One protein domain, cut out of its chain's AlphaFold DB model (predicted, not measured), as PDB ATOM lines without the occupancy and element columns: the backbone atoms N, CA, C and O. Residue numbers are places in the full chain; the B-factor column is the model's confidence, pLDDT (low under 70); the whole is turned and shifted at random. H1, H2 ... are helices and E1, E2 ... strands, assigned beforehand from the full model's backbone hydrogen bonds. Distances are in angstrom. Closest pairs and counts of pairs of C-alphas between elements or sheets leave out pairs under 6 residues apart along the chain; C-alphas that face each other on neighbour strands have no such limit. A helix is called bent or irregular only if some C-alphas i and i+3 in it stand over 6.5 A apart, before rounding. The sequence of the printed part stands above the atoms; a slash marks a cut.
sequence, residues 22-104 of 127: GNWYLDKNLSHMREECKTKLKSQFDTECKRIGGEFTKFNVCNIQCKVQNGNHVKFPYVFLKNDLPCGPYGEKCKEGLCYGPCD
ATOM      1  N   GLY A  22      37.935 -10.872  16.585       55.31
ATOM      2  CA  GLY A  22      38.125 -11.752  17.741       55.31
ATOM      3  C   GLY A  22      38.811 -11.094  18.940       55.31
ATOM      4  O   GLY A  22      39.897 -10.554  18.772       55.31
ATOM      5  N   ASN A  23      38.157 -11.169  20.109       74.00
ATOM      6  CA  ASN A  23      38.625 -10.931  21.487       74.00
ATOM      7  C   ASN A  23      39.833  -9.994  21.674       74.00
ATOM      8  O   ASN A  23      40.695 -10.262  22.515       74.00
ATOM      9  N   TRP A  24      39.927  -8.913  20.901       87.75
ATOM     10  CA  TRP A  24      41.017  -7.966  21.037       87.75
ATOM     11  C   TRP A  24      40.602  -6.878  22.004       87.75
ATOM     12  O   TRP A  24      39.477  -6.381  21.976       87.75
ATOM     13  N   TYR A  25      41.529  -6.503  22.865       92.94
ATOM     14  CA  TYR A  25      41.327  -5.419  23.801       92.94
ATOM     15  C   TYR A  25      42.666  -4.787  24.155       92.94
ATOM     16  O   TYR A  25      43.738  -5.361  23.949       92.94
ATOM     17  N   LEU A  26      42.595  -3.561  24.649       94.94
ATOM     18  CA  LEU A  26      43.731  -2.834  25.177       94.94
ATOM     19  C   LEU A  26      44.022  -3.354  26.585       94.94
ATOM     20  O   LEU A  26      43.238  -3.151  27.500       94.94
ATOM     21  N   ASP A  27      45.170  -3.979  26.782       94.31
ATOM     22  CA  ASP A  27      45.787  -4.173  28.092       94.31
ATOM     23  C   ASP A  27      47.079  -3.351  28.166       94.31
ATOM     24  O   ASP A  27      47.535  -2.771  27.179       94.31
ATOM     25  N   LYS A  28      47.715  -3.300  29.342       92.62
ATOM     26  CA  LYS A  28      48.953  -2.518  29.531       92.62
ATOM     27  C   LYS A  28      50.068  -2.915  28.555       92.62
ATOM     28  O   LYS A  28      50.881  -2.063  28.204       92.62
ATOM     29  N   ASN A  29      50.088  -4.173  28.114       92.88
ATOM     30  CA  ASN A  29      51.135  -4.723  27.255       92.88
ATOM     31  C   ASN A  29      50.714  -4.843  25.781       92.88
ATOM     32  O   ASN A  29      51.541  -5.209  24.942       92.88
ATOM     33  N   LEU A  30      49.458  -4.525  25.450       93.56
ATOM     34  CA  LEU A  30      48.851  -4.761  24.137       93.56
ATOM     35  C   LEU A  30      48.977  -6.237  23.691       93.56
ATOM     36  O   LEU A  30      49.177  -6.530  22.515       93.56
ATOM     37  N   SER A  31      48.923  -7.175  24.636       92.75
ATOM     38  CA  SER A  31      49.128  -8.612  24.426       92.75
ATOM     39  C   SER A  31      47.973  -9.279  23.675       92.75
ATOM     40  O   SER A  31      48.192 -10.246  22.950       92.75
ATOM     41  N   HIS A  32      46.770  -8.712  23.763       93.19
ATOM     42  CA  HIS A  32      45.565  -9.222  23.105       93.19
ATOM     43  C   HIS A  32      45.258  -8.508  21.783       93.19
ATOM     44  O   HIS A  32      44.137  -8.542  21.291       93.19
ATOM     45  N   MET A  33      46.250  -7.849  21.185       90.00
ATOM     46  CA  MET A  33      46.107  -7.112  19.933       90.00
ATOM     47  C   MET A  33      47.079  -7.653  18.882       90.00
ATOM     48  O   MET A  33      48.248  -7.898  19.180       90.00
ATOM     49  N   ARG A  34      46.617  -7.788  17.631       90.62
ATOM     50  CA  ARG A  34      47.487  -8.154  16.498       90.62
ATOM     51  C   ARG A  34      48.634  -7.150  16.347       90.62
ATOM     52  O   ARG A  34      48.437  -5.947  16.527       90.62
ATOM     53  N   GLU A  35      49.811  -7.628  15.950       91.69
ATOM     54  CA  GLU A  35      51.023  -6.797  15.838       91.69
ATOM     55  C   GLU A  35      50.866  -5.610  14.875       91.69
ATOM     56  O   GLU A  35      51.358  -4.512  15.146       91.69
ATOM     57  N   GLU A  36      50.111  -5.786  13.790       92.12
ATOM     58  CA  GLU A  36      49.776  -4.717  12.842       92.12
ATOM     59  C   GLU A  36      49.010  -3.559  13.512       92.12
ATOM     60  O   GLU A  36      49.375  -2.388  13.374       92.12
ATOM     61  N   CYS A  37      47.997  -3.879  14.324       91.88
ATOM     62  CA  CYS A  37      47.210  -2.906  15.075       91.88
ATOM     63  C   CYS A  37      48.040  -2.262  16.188       91.88
ATOM     64  O   CYS A  37      47.991  -1.045  16.360       91.88
ATOM     65  N   LYS A  38      48.854  -3.056  16.896       94.12
ATOM     66  CA  LYS A  38      49.764  -2.579  17.947       94.12
ATOM     67  C   LYS A  38      50.757  -1.558  17.404       94.12
ATOM     68  O   LYS A  38      50.953  -0.507  18.010       94.12
ATOM     69  N   THR A  39      51.351  -1.844  16.248       95.06
ATOM     70  CA  THR A  39      52.298  -0.944  15.577       95.06
ATOM     71  C   THR A  39      51.611   0.355  15.166       95.06
ATOM     72  O   THR A  39      52.119   1.437  15.453       95.06
ATOM     73  N   LYS A  40      50.414   0.260  14.572       95.19
ATOM     74  CA  LYS A  40      49.613   1.427  14.180       95.19
ATOM     75  C   LYS A  40      49.154   2.269  15.373       95.19
ATOM     76  O   LYS A  40      49.069   3.486  15.259       95.19
ATOM     77  N   LEU A  41      48.833   1.647  16.506       95.44
ATOM     78  CA  LEU A  41      48.486   2.354  17.737       95.44
ATOM     79  C   LEU A  41      49.708   3.095  18.292       95.44
ATOM     80  O   LEU A  41      49.638   4.295  18.541       95.44
ATOM     81  N   LYS A  42      50.846   2.404  18.424       96.00
ATOM     82  CA  LYS A  42      52.085   2.990  18.953       96.00
ATOM     83  C   LYS A  42      52.611   4.141  18.095       96.00
ATOM     84  O   LYS A  42      53.071   5.132  18.651       96.00
ATOM     85  N   SER A  43      52.499   4.060  16.765       95.88
ATOM     86  CA  SER A  43      52.939   5.144  15.872       95.88
ATOM     87  C   SER A  43      52.132   6.441  16.035       95.88
ATOM     88  O   SER A  43      52.614   7.523  15.697       95.88
ATOM     89  N   GLN A  44      50.922   6.357  16.595       97.19
ATOM     90  CA  GLN A  44      50.103   7.529  16.893       97.19
ATOM     91  C   GLN A  44      50.512   8.219  18.199       97.19
ATOM     92  O   GLN A  44      50.290   9.416  18.318       97.19
ATOM     93  N   PHE A  45      51.152   7.533  19.153       97.25
ATOM     94  CA  PHE A  45      51.455   8.106  20.474       97.25
ATOM     95  C   PHE A  45      52.304   9.376  20.397       97.25
ATOM     96  O   PHE A  45      51.914  10.414  20.933       97.25
ATOM     97  N   ASP A  46      53.424   9.320  19.675       95.94
ATOM     98  CA  ASP A  46      54.279  10.492  19.479       95.94
ATOM     99  C   ASP A  46      53.568  11.585  18.687       95.94
ATOM    100  O   ASP A  46      53.740  12.766  18.972       95.94
ATOM    101  N   THR A  47      52.754  11.205  17.702       97.12
ATOM    102  CA  THR A  47      51.986  12.159  16.892       97.12
ATOM    103  C   THR A  47      51.010  12.946  17.764       97.12
ATOM    104  O   THR A  47      50.970  14.173  17.689       97.12
ATOM    105  N   GLU A  48      50.262  12.263  18.628       97.69
ATOM    106  CA  GLU A  48      49.300  12.896  19.529       97.69
ATOM    107  C   GLU A  48      49.986  13.734  20.617       97.69
ATOM    108  O   GLU A  48      49.551  14.851  20.891       97.69
ATOM    109  N   CYS A  49      51.105  13.274  21.187       97.62
ATOM    110  CA  CYS A  49      51.863  14.089  22.140       97.62
ATOM    111  C   CYS A  49      52.482  15.333  21.484       97.62
ATOM    112  O   CYS A  49      52.432  16.422  22.061       97.62
ATOM    113  N   LYS A  50      52.983  15.224  20.248       97.19
ATOM    114  CA  LYS A  50      53.523  16.371  19.499       97.19
ATOM    115  C   LYS A  50      52.464  17.433  19.215       97.19
ATOM    116  O   LYS A  50      52.792  18.616  19.239       97.19
ATOM    117  N   ARG A  51      51.196  17.051  19.010       96.75
ATOM    118  CA  ARG A  51      50.087  18.010  18.817       96.75
ATOM    119  C   ARG A  51      49.889  18.947  20.004       96.75
ATOM    120  O   ARG A  51      49.458  20.077  19.807       96.75
ATOM    121  N   ILE A  52      50.228  18.502  21.214       96.31
ATOM    122  CA  ILE A  52      50.183  19.327  22.428       96.31
ATOM    123  C   ILE A  52      51.560  19.879  22.829       96.31
ATOM    124  O   ILE A  52      51.730  20.351  23.952       96.31
ATOM    125  N   GLY A  53      52.551  19.820  21.930       96.00
ATOM    126  CA  GLY A  53      53.910  20.307  22.176       96.00
ATOM    127  C   GLY A  53      54.704  19.456  23.171       96.00
ATOM    128  O   GLY A  53      55.541  19.991  23.895       96.00
ATOM    129  N   GLY A  54      54.415  18.157  23.254       96.06
ATOM    130  CA  GLY A  54      55.067  17.237  24.181       96.06
ATOM    131  C   GLY A  54      55.628  15.977  23.537       96.06
ATOM    132  O   GLY A  54      55.489  15.729  22.340       96.06
ATOM    133  N   GLU A  55      56.235  15.155  24.382       97.31
ATOM    134  CA  GLU A  55      56.843  13.873  24.030       97.31
ATOM    135  C   GLU A  55      56.118  12.730  24.735       97.31
ATOM    136  O   GLU A  55      55.687  12.870  25.885       97.31
ATOM    137  N   PHE A  56      55.976  11.586  24.067       97.94
ATOM    138  CA  PHE A  56      55.369  10.415  24.683       97.94
ATOM    139  C   PHE A  56      56.194   9.931  25.879       97.94
ATOM    140  O   PHE A  56      57.415   9.834  25.823       97.94
ATOM    141  N   THR A  57      55.512   9.618  26.980       97.50
ATOM    142  CA  THR A  57      56.144   9.088  28.195       97.50
ATOM    143  C   THR A  57      55.637   7.693  28.520       97.50
ATOM    144  O   THR A  57      56.426   6.789  28.790       97.50
ATOM    145  N   LYS A  58      54.312   7.508  28.546       96.94
ATOM    146  CA  LYS A  58      53.713   6.268  29.040       96.94
ATOM    147  C   LYS A  58      52.349   6.004  28.425       96.94
ATOM    148  O   LYS A  58      51.570   6.924  28.217       96.94
ATOM    149  N   PHE A  59      52.031   4.733  28.218       97.25
ATOM    150  CA  PHE A  59      50.693   4.263  27.875       97.25
ATOM    151  C   PHE A  59      50.002   3.663  29.112       97.25
ATOM    152  O   PHE A  59      50.603   2.864  29.831       97.25
ATOM    153  N   ASN A  60      48.747   4.045  29.363       96.38
ATOM    154  CA  ASN A  60      47.922   3.561  30.475       96.38
ATOM    155  C   ASN A  60      46.571   3.021  29.973       96.38
ATOM    156  O   ASN A  60      45.522   3.366  30.515       96.38
ATOM    157  N   VAL A  61      46.591   2.165  28.949       96.25
ATOM    158  CA  VAL A  61      45.406   1.491  28.386       96.25
ATOM    159  C   VAL A  61      44.463   2.440  27.632       96.25
ATOM    160  O   VAL A  61      44.439   2.414  26.408       96.25
ATOM    161  N   CYS A  62      43.728   3.309  28.328       97.75
ATOM    162  CA  CYS A  62      42.763   4.243  27.725       97.75
ATOM    163  C   CYS A  62      43.291   5.679  27.593       97.75
ATOM    164  O   CYS A  62      42.587   6.566  27.112       97.75
ATOM    165  N   ASN A  63      44.539   5.925  27.987       97.62
ATOM    166  CA  ASN A  63      45.213   7.198  27.770       97.62
ATOM    167  C   ASN A  63      46.719   7.010  27.563       97.62
ATOM    168  O   ASN A  63      47.297   5.986  27.937       97.62
ATOM    169  N   ILE A  64      47.349   8.029  26.993       98.12
ATOM    170  CA  ILE A  64      48.796   8.214  27.013       98.12
ATOM    171  C   ILE A  64      49.139   9.411  27.891       98.12
ATOM    172  O   ILE A  64      48.387  10.379  27.971       98.12
ATOM    173  N   GLN A  65      50.286   9.345  28.546       98.12
ATOM    174  CA  GLN A  65      50.892  10.460  29.246       98.12
ATOM    175  C   GLN A  65      51.965  11.064  28.350       98.12
ATOM    176  O   GLN A  65      52.855  10.351  27.871       98.12
ATOM    177  N   CYS A  66      51.883  12.373  28.158       98.19
ATOM    178  CA  CYS A  66      52.868  13.148  27.428       98.19
ATOM    179  C   CYS A  66      53.632  14.037  28.406       98.19
ATOM    180  O   CYS A  66      53.055  14.529  29.372       98.19
ATOM    181  N   LYS A  67      54.908  14.296  28.143       97.94
ATOM    182  CA  LYS A  67      55.712  15.289  28.850       97.94
ATOM    183  C   LYS A  67      55.739  16.564  28.019       97.94
ATOM    184  O   LYS A  67      56.248  16.555  26.906       97.94
ATOM    185  N   VAL A  68      55.212  17.656  28.561       97.31
ATOM    186  CA  VAL A  68      55.236  18.981  27.925       97.31
ATOM    187  C   VAL A  68      56.130  19.890  28.755       97.31
ATOM    188  O   VAL A  68      55.889  20.075  29.951       97.31
ATOM    189  N   GLN A  69      57.158  20.456  28.128       95.38
ATOM    190  CA  GLN A  69      58.071  21.397  28.768       95.38
ATOM    191  C   GLN A  69      57.857  22.798  28.195       95.38
ATOM    192  O   GLN A  69      57.943  23.005  26.989       95.38
ATOM    193  N   ASN A  70      57.593  23.764  29.072       91.31
ATOM    194  CA  ASN A  70      57.488  25.173  28.712       91.31
ATOM    195  C   ASN A  70      58.442  25.987  29.596       91.31
ATOM    196  O   ASN A  70      58.164  26.236  30.775       91.31
ATOM    197  N   GLY A  71      59.606  26.333  29.039       90.56
ATOM    198  CA  GLY A  71      60.725  26.892  29.795       90.56
ATOM    199  C   GLY A  71      61.164  25.942  30.915       90.56
ATOM    200  O   GLY A  71      61.563  24.805  30.653       90.56
ATOM    201  N   ASN A  72      61.033  26.400  32.164       92.94
ATOM    202  CA  ASN A  72      61.385  25.639  33.370       92.94
ATOM    203  C   ASN A  72      60.223  24.811  33.949       92.94
ATOM    204  O   ASN A  72      60.419  24.072  34.911       92.94
ATOM    205  N   HIS A  73      59.012  24.922  33.396       94.81
ATOM    206  CA  HIS A  73      57.856  24.176  33.884       94.81
ATOM    207  C   HIS A  73      57.662  22.894  33.079       94.81
ATOM    208  O   HIS A  73      57.520  22.930  31.855       94.81
ATOM    209  N   VAL A  74      57.593  21.764  33.781       96.06
ATOM    210  CA  VAL A  74      57.281  20.454  33.200       96.06
ATOM    211  C   VAL A  74      55.882  20.044  33.638       96.06
ATOM    212  O   VAL A  74      55.564  20.060  34.826       96.06
ATOM    213  N   LYS A  75      55.039  19.674  32.675       96.69
ATOM    214  CA  LYS A  75      53.700  19.124  32.904       96.69
ATOM    215  C   LYS A  75      53.606  17.736  32.288       96.69
ATOM    216  O   LYS A  75      54.242  17.462  31.272       96.69
ATOM    217  N   PHE A  76      52.760  16.896  32.878       97.44
ATOM    218  CA  PHE A  76      52.482  15.548  32.388       97.44
ATOM    219  C   PHE A  76      51.003  15.375  32.017       97.44
ATOM    220  O   PHE A  76      50.288  14.644  32.707       97.44
ATOM    221  N   PRO A  77      50.500  16.094  30.996       97.25
ATOM    222  CA  PRO A  77      49.119  15.942  30.560       97.25
ATOM    223  C   PRO A  77      48.834  14.530  30.040       97.25
ATOM    224  O   PRO A  77      49.703  13.852  29.485       97.25
ATOM    225  N   TYR A  78      47.576  14.124  30.187       97.62
ATOM    226  CA  TYR A  78      47.050  12.902  29.596       97.62
ATOM    227  C   TYR A  78      46.304  13.223  28.303       97.62
ATOM    228  O   TYR A  78      45.525  14.174  28.253       97.62
ATOM    229  N   VAL A  79      46.518  12.404  27.277       97.56
ATOM    230  CA  VAL A  79      45.737  12.406  26.038       97.56
ATOM    231  C   VAL A  79      44.935  11.116  25.993       97.56
ATOM    232  O   VAL A  79      45.484  10.021  26.135       97.56
ATOM    233  N   PHE A  80      43.621  11.243  25.858       97.69
ATOM    234  CA  PHE A  80      42.707  10.114  25.954       97.69
ATOM    235  C   PHE A  80      42.547   9.426  24.606       97.69
ATOM    236  O   PHE A  80      42.472  10.073  23.561       97.69
ATOM    237  N   LEU A  81      42.482   8.098  24.641       96.75
ATOM    238  CA  LEU A  81      42.054   7.329  23.488       96.75
ATOM    239  C   LEU A  81      40.556   7.563  23.245       96.75
ATOM    240  O   LEU A  81      39.825   8.037  24.118       96.75
ATOM    241  N   LYS A  82      40.096   7.215  22.040       95.88
ATOM    242  CA  LYS A  82      38.678   7.294  21.687       95.88
ATOM    243  C   LYS A  82      37.838   6.459  22.664       95.88
ATOM    244  O   LYS A  82      38.247   5.371  23.071       95.88
ATOM    245  N   ASN A  83      36.653   6.966  22.993       94.62
ATOM    246  CA  ASN A  83      35.669   6.207  23.754       94.62
ATOM    247  C   ASN A  83      35.261   4.920  23.012       94.62
ATOM    248  O   ASN A  83      35.427   4.806  21.794       94.62
ATOM    249  N   ASP A  84      34.724   3.970  23.773       92.62
ATOM    250  CA  ASP A  84      34.179   2.684  23.328       92.62
ATOM    251  C   ASP A  84      35.200   1.670  22.791       92.62
ATOM    252  O   ASP A  84      34.817   0.579  22.368       92.62
ATOM    253  N   LEU A  85      36.501   1.975  22.857       93.69
ATOM    254  CA  LEU A  85      37.545   0.992  22.566       93.69
ATOM    255  C   LEU A  85      37.567  -0.108  23.638       93.69
ATOM    256  O   LEU A  85      37.540   0.227  24.826       93.69
ATOM    257  N   PRO A  86      37.665  -1.394  23.255       94.06
ATOM    258  CA  PRO A  86      37.740  -2.494  24.209       94.06
ATOM    259  C   PRO A  86      39.039  -2.403  25.020       94.06
ATOM    260  O   PRO A  86      40.120  -2.255  24.446       94.06
ATOM    261  N   CYS A  87      38.951  -2.485  26.345       94.19
ATOM    262  CA  CYS A  87      40.085  -2.308  27.264       94.19
ATOM    263  C   CYS A  87      40.192  -3.387  28.356       94.19
ATOM    264  O   CYS A  87      40.948  -3.236  29.316       94.19
ATOM    265  N   GLY A  88      39.467  -4.491  28.187       92.44
ATOM    266  CA  GLY A  88      39.569  -5.667  29.034       92.44
ATOM    267  C   GLY A  88      38.876  -6.891  28.419       92.44
ATOM    268  O   GLY A  88      38.226  -6.783  27.371       92.44
ATOM    269  N   PRO A  89      39.046  -8.070  29.036       90.50
ATOM    270  CA  PRO A  89      38.548  -9.341  28.514       90.50
ATOM    271  C   PRO A  89      37.044  -9.573  28.736       90.50
ATOM    272  O   PRO A  89      36.483 -10.493  28.145       90.50
ATOM    273  N   TYR A  90      36.386  -8.776  29.577       89.12
ATOM    274  CA  TYR A  90      34.988  -8.941  29.983       89.12
ATOM    275  C   TYR A  90      34.050  -7.913  29.333       89.12
ATOM    276  O   TYR A  90      32.915  -7.737  29.774       89.12
ATOM    277  N   GLY A  91      34.505  -7.241  28.273       88.06
ATOM    278  CA  GLY A  91      33.727  -6.226  27.560       88.06
ATOM    279  C   GLY A  91      33.876  -4.820  28.138       88.06
ATOM    280  O   GLY A  91      33.028  -3.964  27.885       88.06
ATOM    281  N   GLU A  92      34.934  -4.574  28.910       92.00
ATOM    282  CA  GLU A  92      35.283  -3.249  29.405       92.00
ATOM    283  C   GLU A  92      35.612  -2.301  28.248       92.00
ATOM    284  O   GLU A  92      36.220  -2.696  27.246       92.00
ATOM    285  N   LYS A  93      35.227  -1.029  28.390       93.94
ATOM    286  CA  LYS A  93      35.388  -0.008  27.350       93.94
ATOM    287  C   LYS A  93      36.032   1.263  27.877       93.94
ATOM    288  O   LYS A  93      35.780   1.692  29.002       93.94
ATOM    289  N   CYS A  94      36.834   1.904  27.030       95.69
ATOM    290  CA  CYS A  94      37.381   3.217  27.332       95.69
ATOM    291  C   CYS A  94      36.267   4.268  27.374       95.69
ATOM    292  O   CYS A  94      35.487   4.398  26.431       95.69
ATOM    293  N   LYS A  95      36.233   5.073  28.434       95.00
ATOM    294  CA  LYS A  95      35.399   6.269  28.541       95.00
ATOM    295  C   LYS A  95      36.175   7.332  29.302       95.00
ATOM    296  O   LYS A  95      36.662   7.074  30.397       95.00
ATOM    297  N   GLU A  96      36.340   8.505  28.696       94.56
ATOM    298  CA  GLU A  96      37.022   9.651  29.327       94.56
ATOM    299  C   GLU A  96      38.428   9.300  29.862       94.56
ATOM    300  O   GLU A  96      38.850   9.735  30.929       94.56
ATOM    301  N   GLY A  97      39.164   8.466  29.118       94.75
ATOM    302  CA  GLY A  97      40.529   8.068  29.469       94.75
ATOM    303  C   GLY A  97      40.648   6.952  30.513       94.75
ATOM    304  O   GLY A  97      41.774   6.562  30.834       94.75
ATOM    305  N   LEU A  98      39.530   6.412  31.006       95.44
ATOM    306  CA  LEU A  98      39.469   5.302  31.961       95.44
ATOM    307  C   LEU A  98      38.825   4.067  31.326       95.44
ATOM    308  O   LEU A  98      38.018   4.184  30.410       95.44
ATOM    309  N   CYS A  99      39.195   2.886  31.814       94.81
ATOM    310  CA  CYS A  99      38.603   1.623  31.386       94.81
ATOM    311  C   CYS A  99      37.463   1.254  32.337       94.81
ATOM    312  O   CYS A  99      37.727   0.995  33.509       94.81
ATOM    313  N   TYR A 100      36.226   1.270  31.844       93.69
ATOM    314  CA  TYR A 100      35.036   0.960  32.634       93.69
ATOM    315  C   TYR A 100      34.504  -0.419  32.294       93.69
ATOM    316  O   TYR A 100      34.368  -0.767  31.118       93.69
ATOM    317  N   GLY A 101      34.151  -1.177  33.327       90.00
ATOM    318  CA  GLY A 101      33.428  -2.420  33.170       90.00
ATOM    319  C   GLY A 101      32.010  -2.201  32.646       90.00
ATOM    320  O   GLY A 101      31.411  -1.151  32.887       90.00
ATOM    321  N   PRO A 102      31.416  -3.205  31.981       82.62
ATOM    322  CA  PRO A 102      30.018  -3.137  31.549       82.62
ATOM    323  C   PRO A 102      29.044  -2.911  32.721       82.62
ATOM    324  O   PRO A 102      27.956  -2.375  32.524       82.62
ATOM    325  N   CYS A 103      29.446  -3.286  33.940       82.50
ATOM    326  CA  CYS A 103      28.672  -3.100  35.166       82.50
ATOM    327  C   CYS A 103      29.006  -1.805  35.929       82.50
ATOM    328  O   CYS A 103      28.356  -1.533  36.937       82.50
ATOM    329  N   ASP A 104      29.963  -0.992  35.465       80.00
ATOM    330  CA  ASP A 104      30.319   0.290  36.094       80.00
ATOM    331  C   ASP A 104      29.364   1.404  35.640       80.00
ATOM    332  O   ASP A 104      29.751   2.435  35.082       80.00
TER     333      ASP A 104
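Overview. This is residues 22 to 104 of the 127 residues of a protein of Ixodes ricinus (UniProt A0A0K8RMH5). One long helix, H1, lies with its second half over a narrow, strongly twisted sheet built round the long strand E2, and a small separate hairpin, E5 and E6, sits towards the other end of the length from the tip made by E2 and E3. E1 is on one side of E2; E3 and then E4 follow each other along its other side. The printed part has 83 residues, with one named helix and six named strands in the order H1, E1, E2, E3, E4, E5, E6; the class is mixed, helices and strands, and both sheets are antiparallel. It is only just compact, close to loose, with a radius of gyration of the C-alphas of 13.7 A, and its C-alphas span 45 by 30 by 17 A.

Arrangement. Pass residues 22 to 34, which have no named element, and you reach H1, residues 35 to 51. It is on the branched sheet of E1, residues 54 to 59, E2, residues 63 to 70, E3, residues 73 to 75, and E4, residues 78 to 80. Its height over the sheet is 10.4 A; it lies over E1 and E2 and runs along the strands, at 13 degrees to E1 on the local plane. Look for the closest C-alphas of H1 and E1 at Asp 46 and Phe 56, 5.3 A apart. In H1, 9 of 13 O i to N i+4 pairs are within hydrogen-bond range. E1, E2 and E3 form a meander, each strand the antiparallel neighbour of the one before. In the hairpin of E1 and E2, find N 55 and O 67 at 2.9 A; in that of E2 and E3, N 68 and O 75 at 2.9 A. E3 runs on into E4 at 31 degrees, and E4 pairs with E2 through N 79 and O 64, 2.8 A apart. Farther on, E5, residues 93 to 95, and E6, residues 98 to 100, form an antiparallel hairpin, with N 95 and O 98 at 2.8 A. H1 and E5 are apart.

Along the chain. Find C-alpha 35 at (51.023, -6.797, 15.838); from there H1 runs 25.0 A to C-alpha 51. It is irregular, but only just: C-alphas 43 and 46 are 6.6 A apart. E1 runs 14.2 A from Gly 54 to Phe 59. E2 begins at C-alpha 63, (45.213, 7.198, 27.770), and runs 21.8 A to Asn 70. E6 ends at C-alpha 100, (35.036, 0.960, 32.634).

Size, cuts and confidence. The two C-alphas farthest apart are those of Gly 22 and Asn 72, at 46.7 A. The printed part has no cut. The link from E4 to E5, 12 residues, is long. Mean pLDDT of the printed part is 93.7; look at residue 22 for the one value under 70.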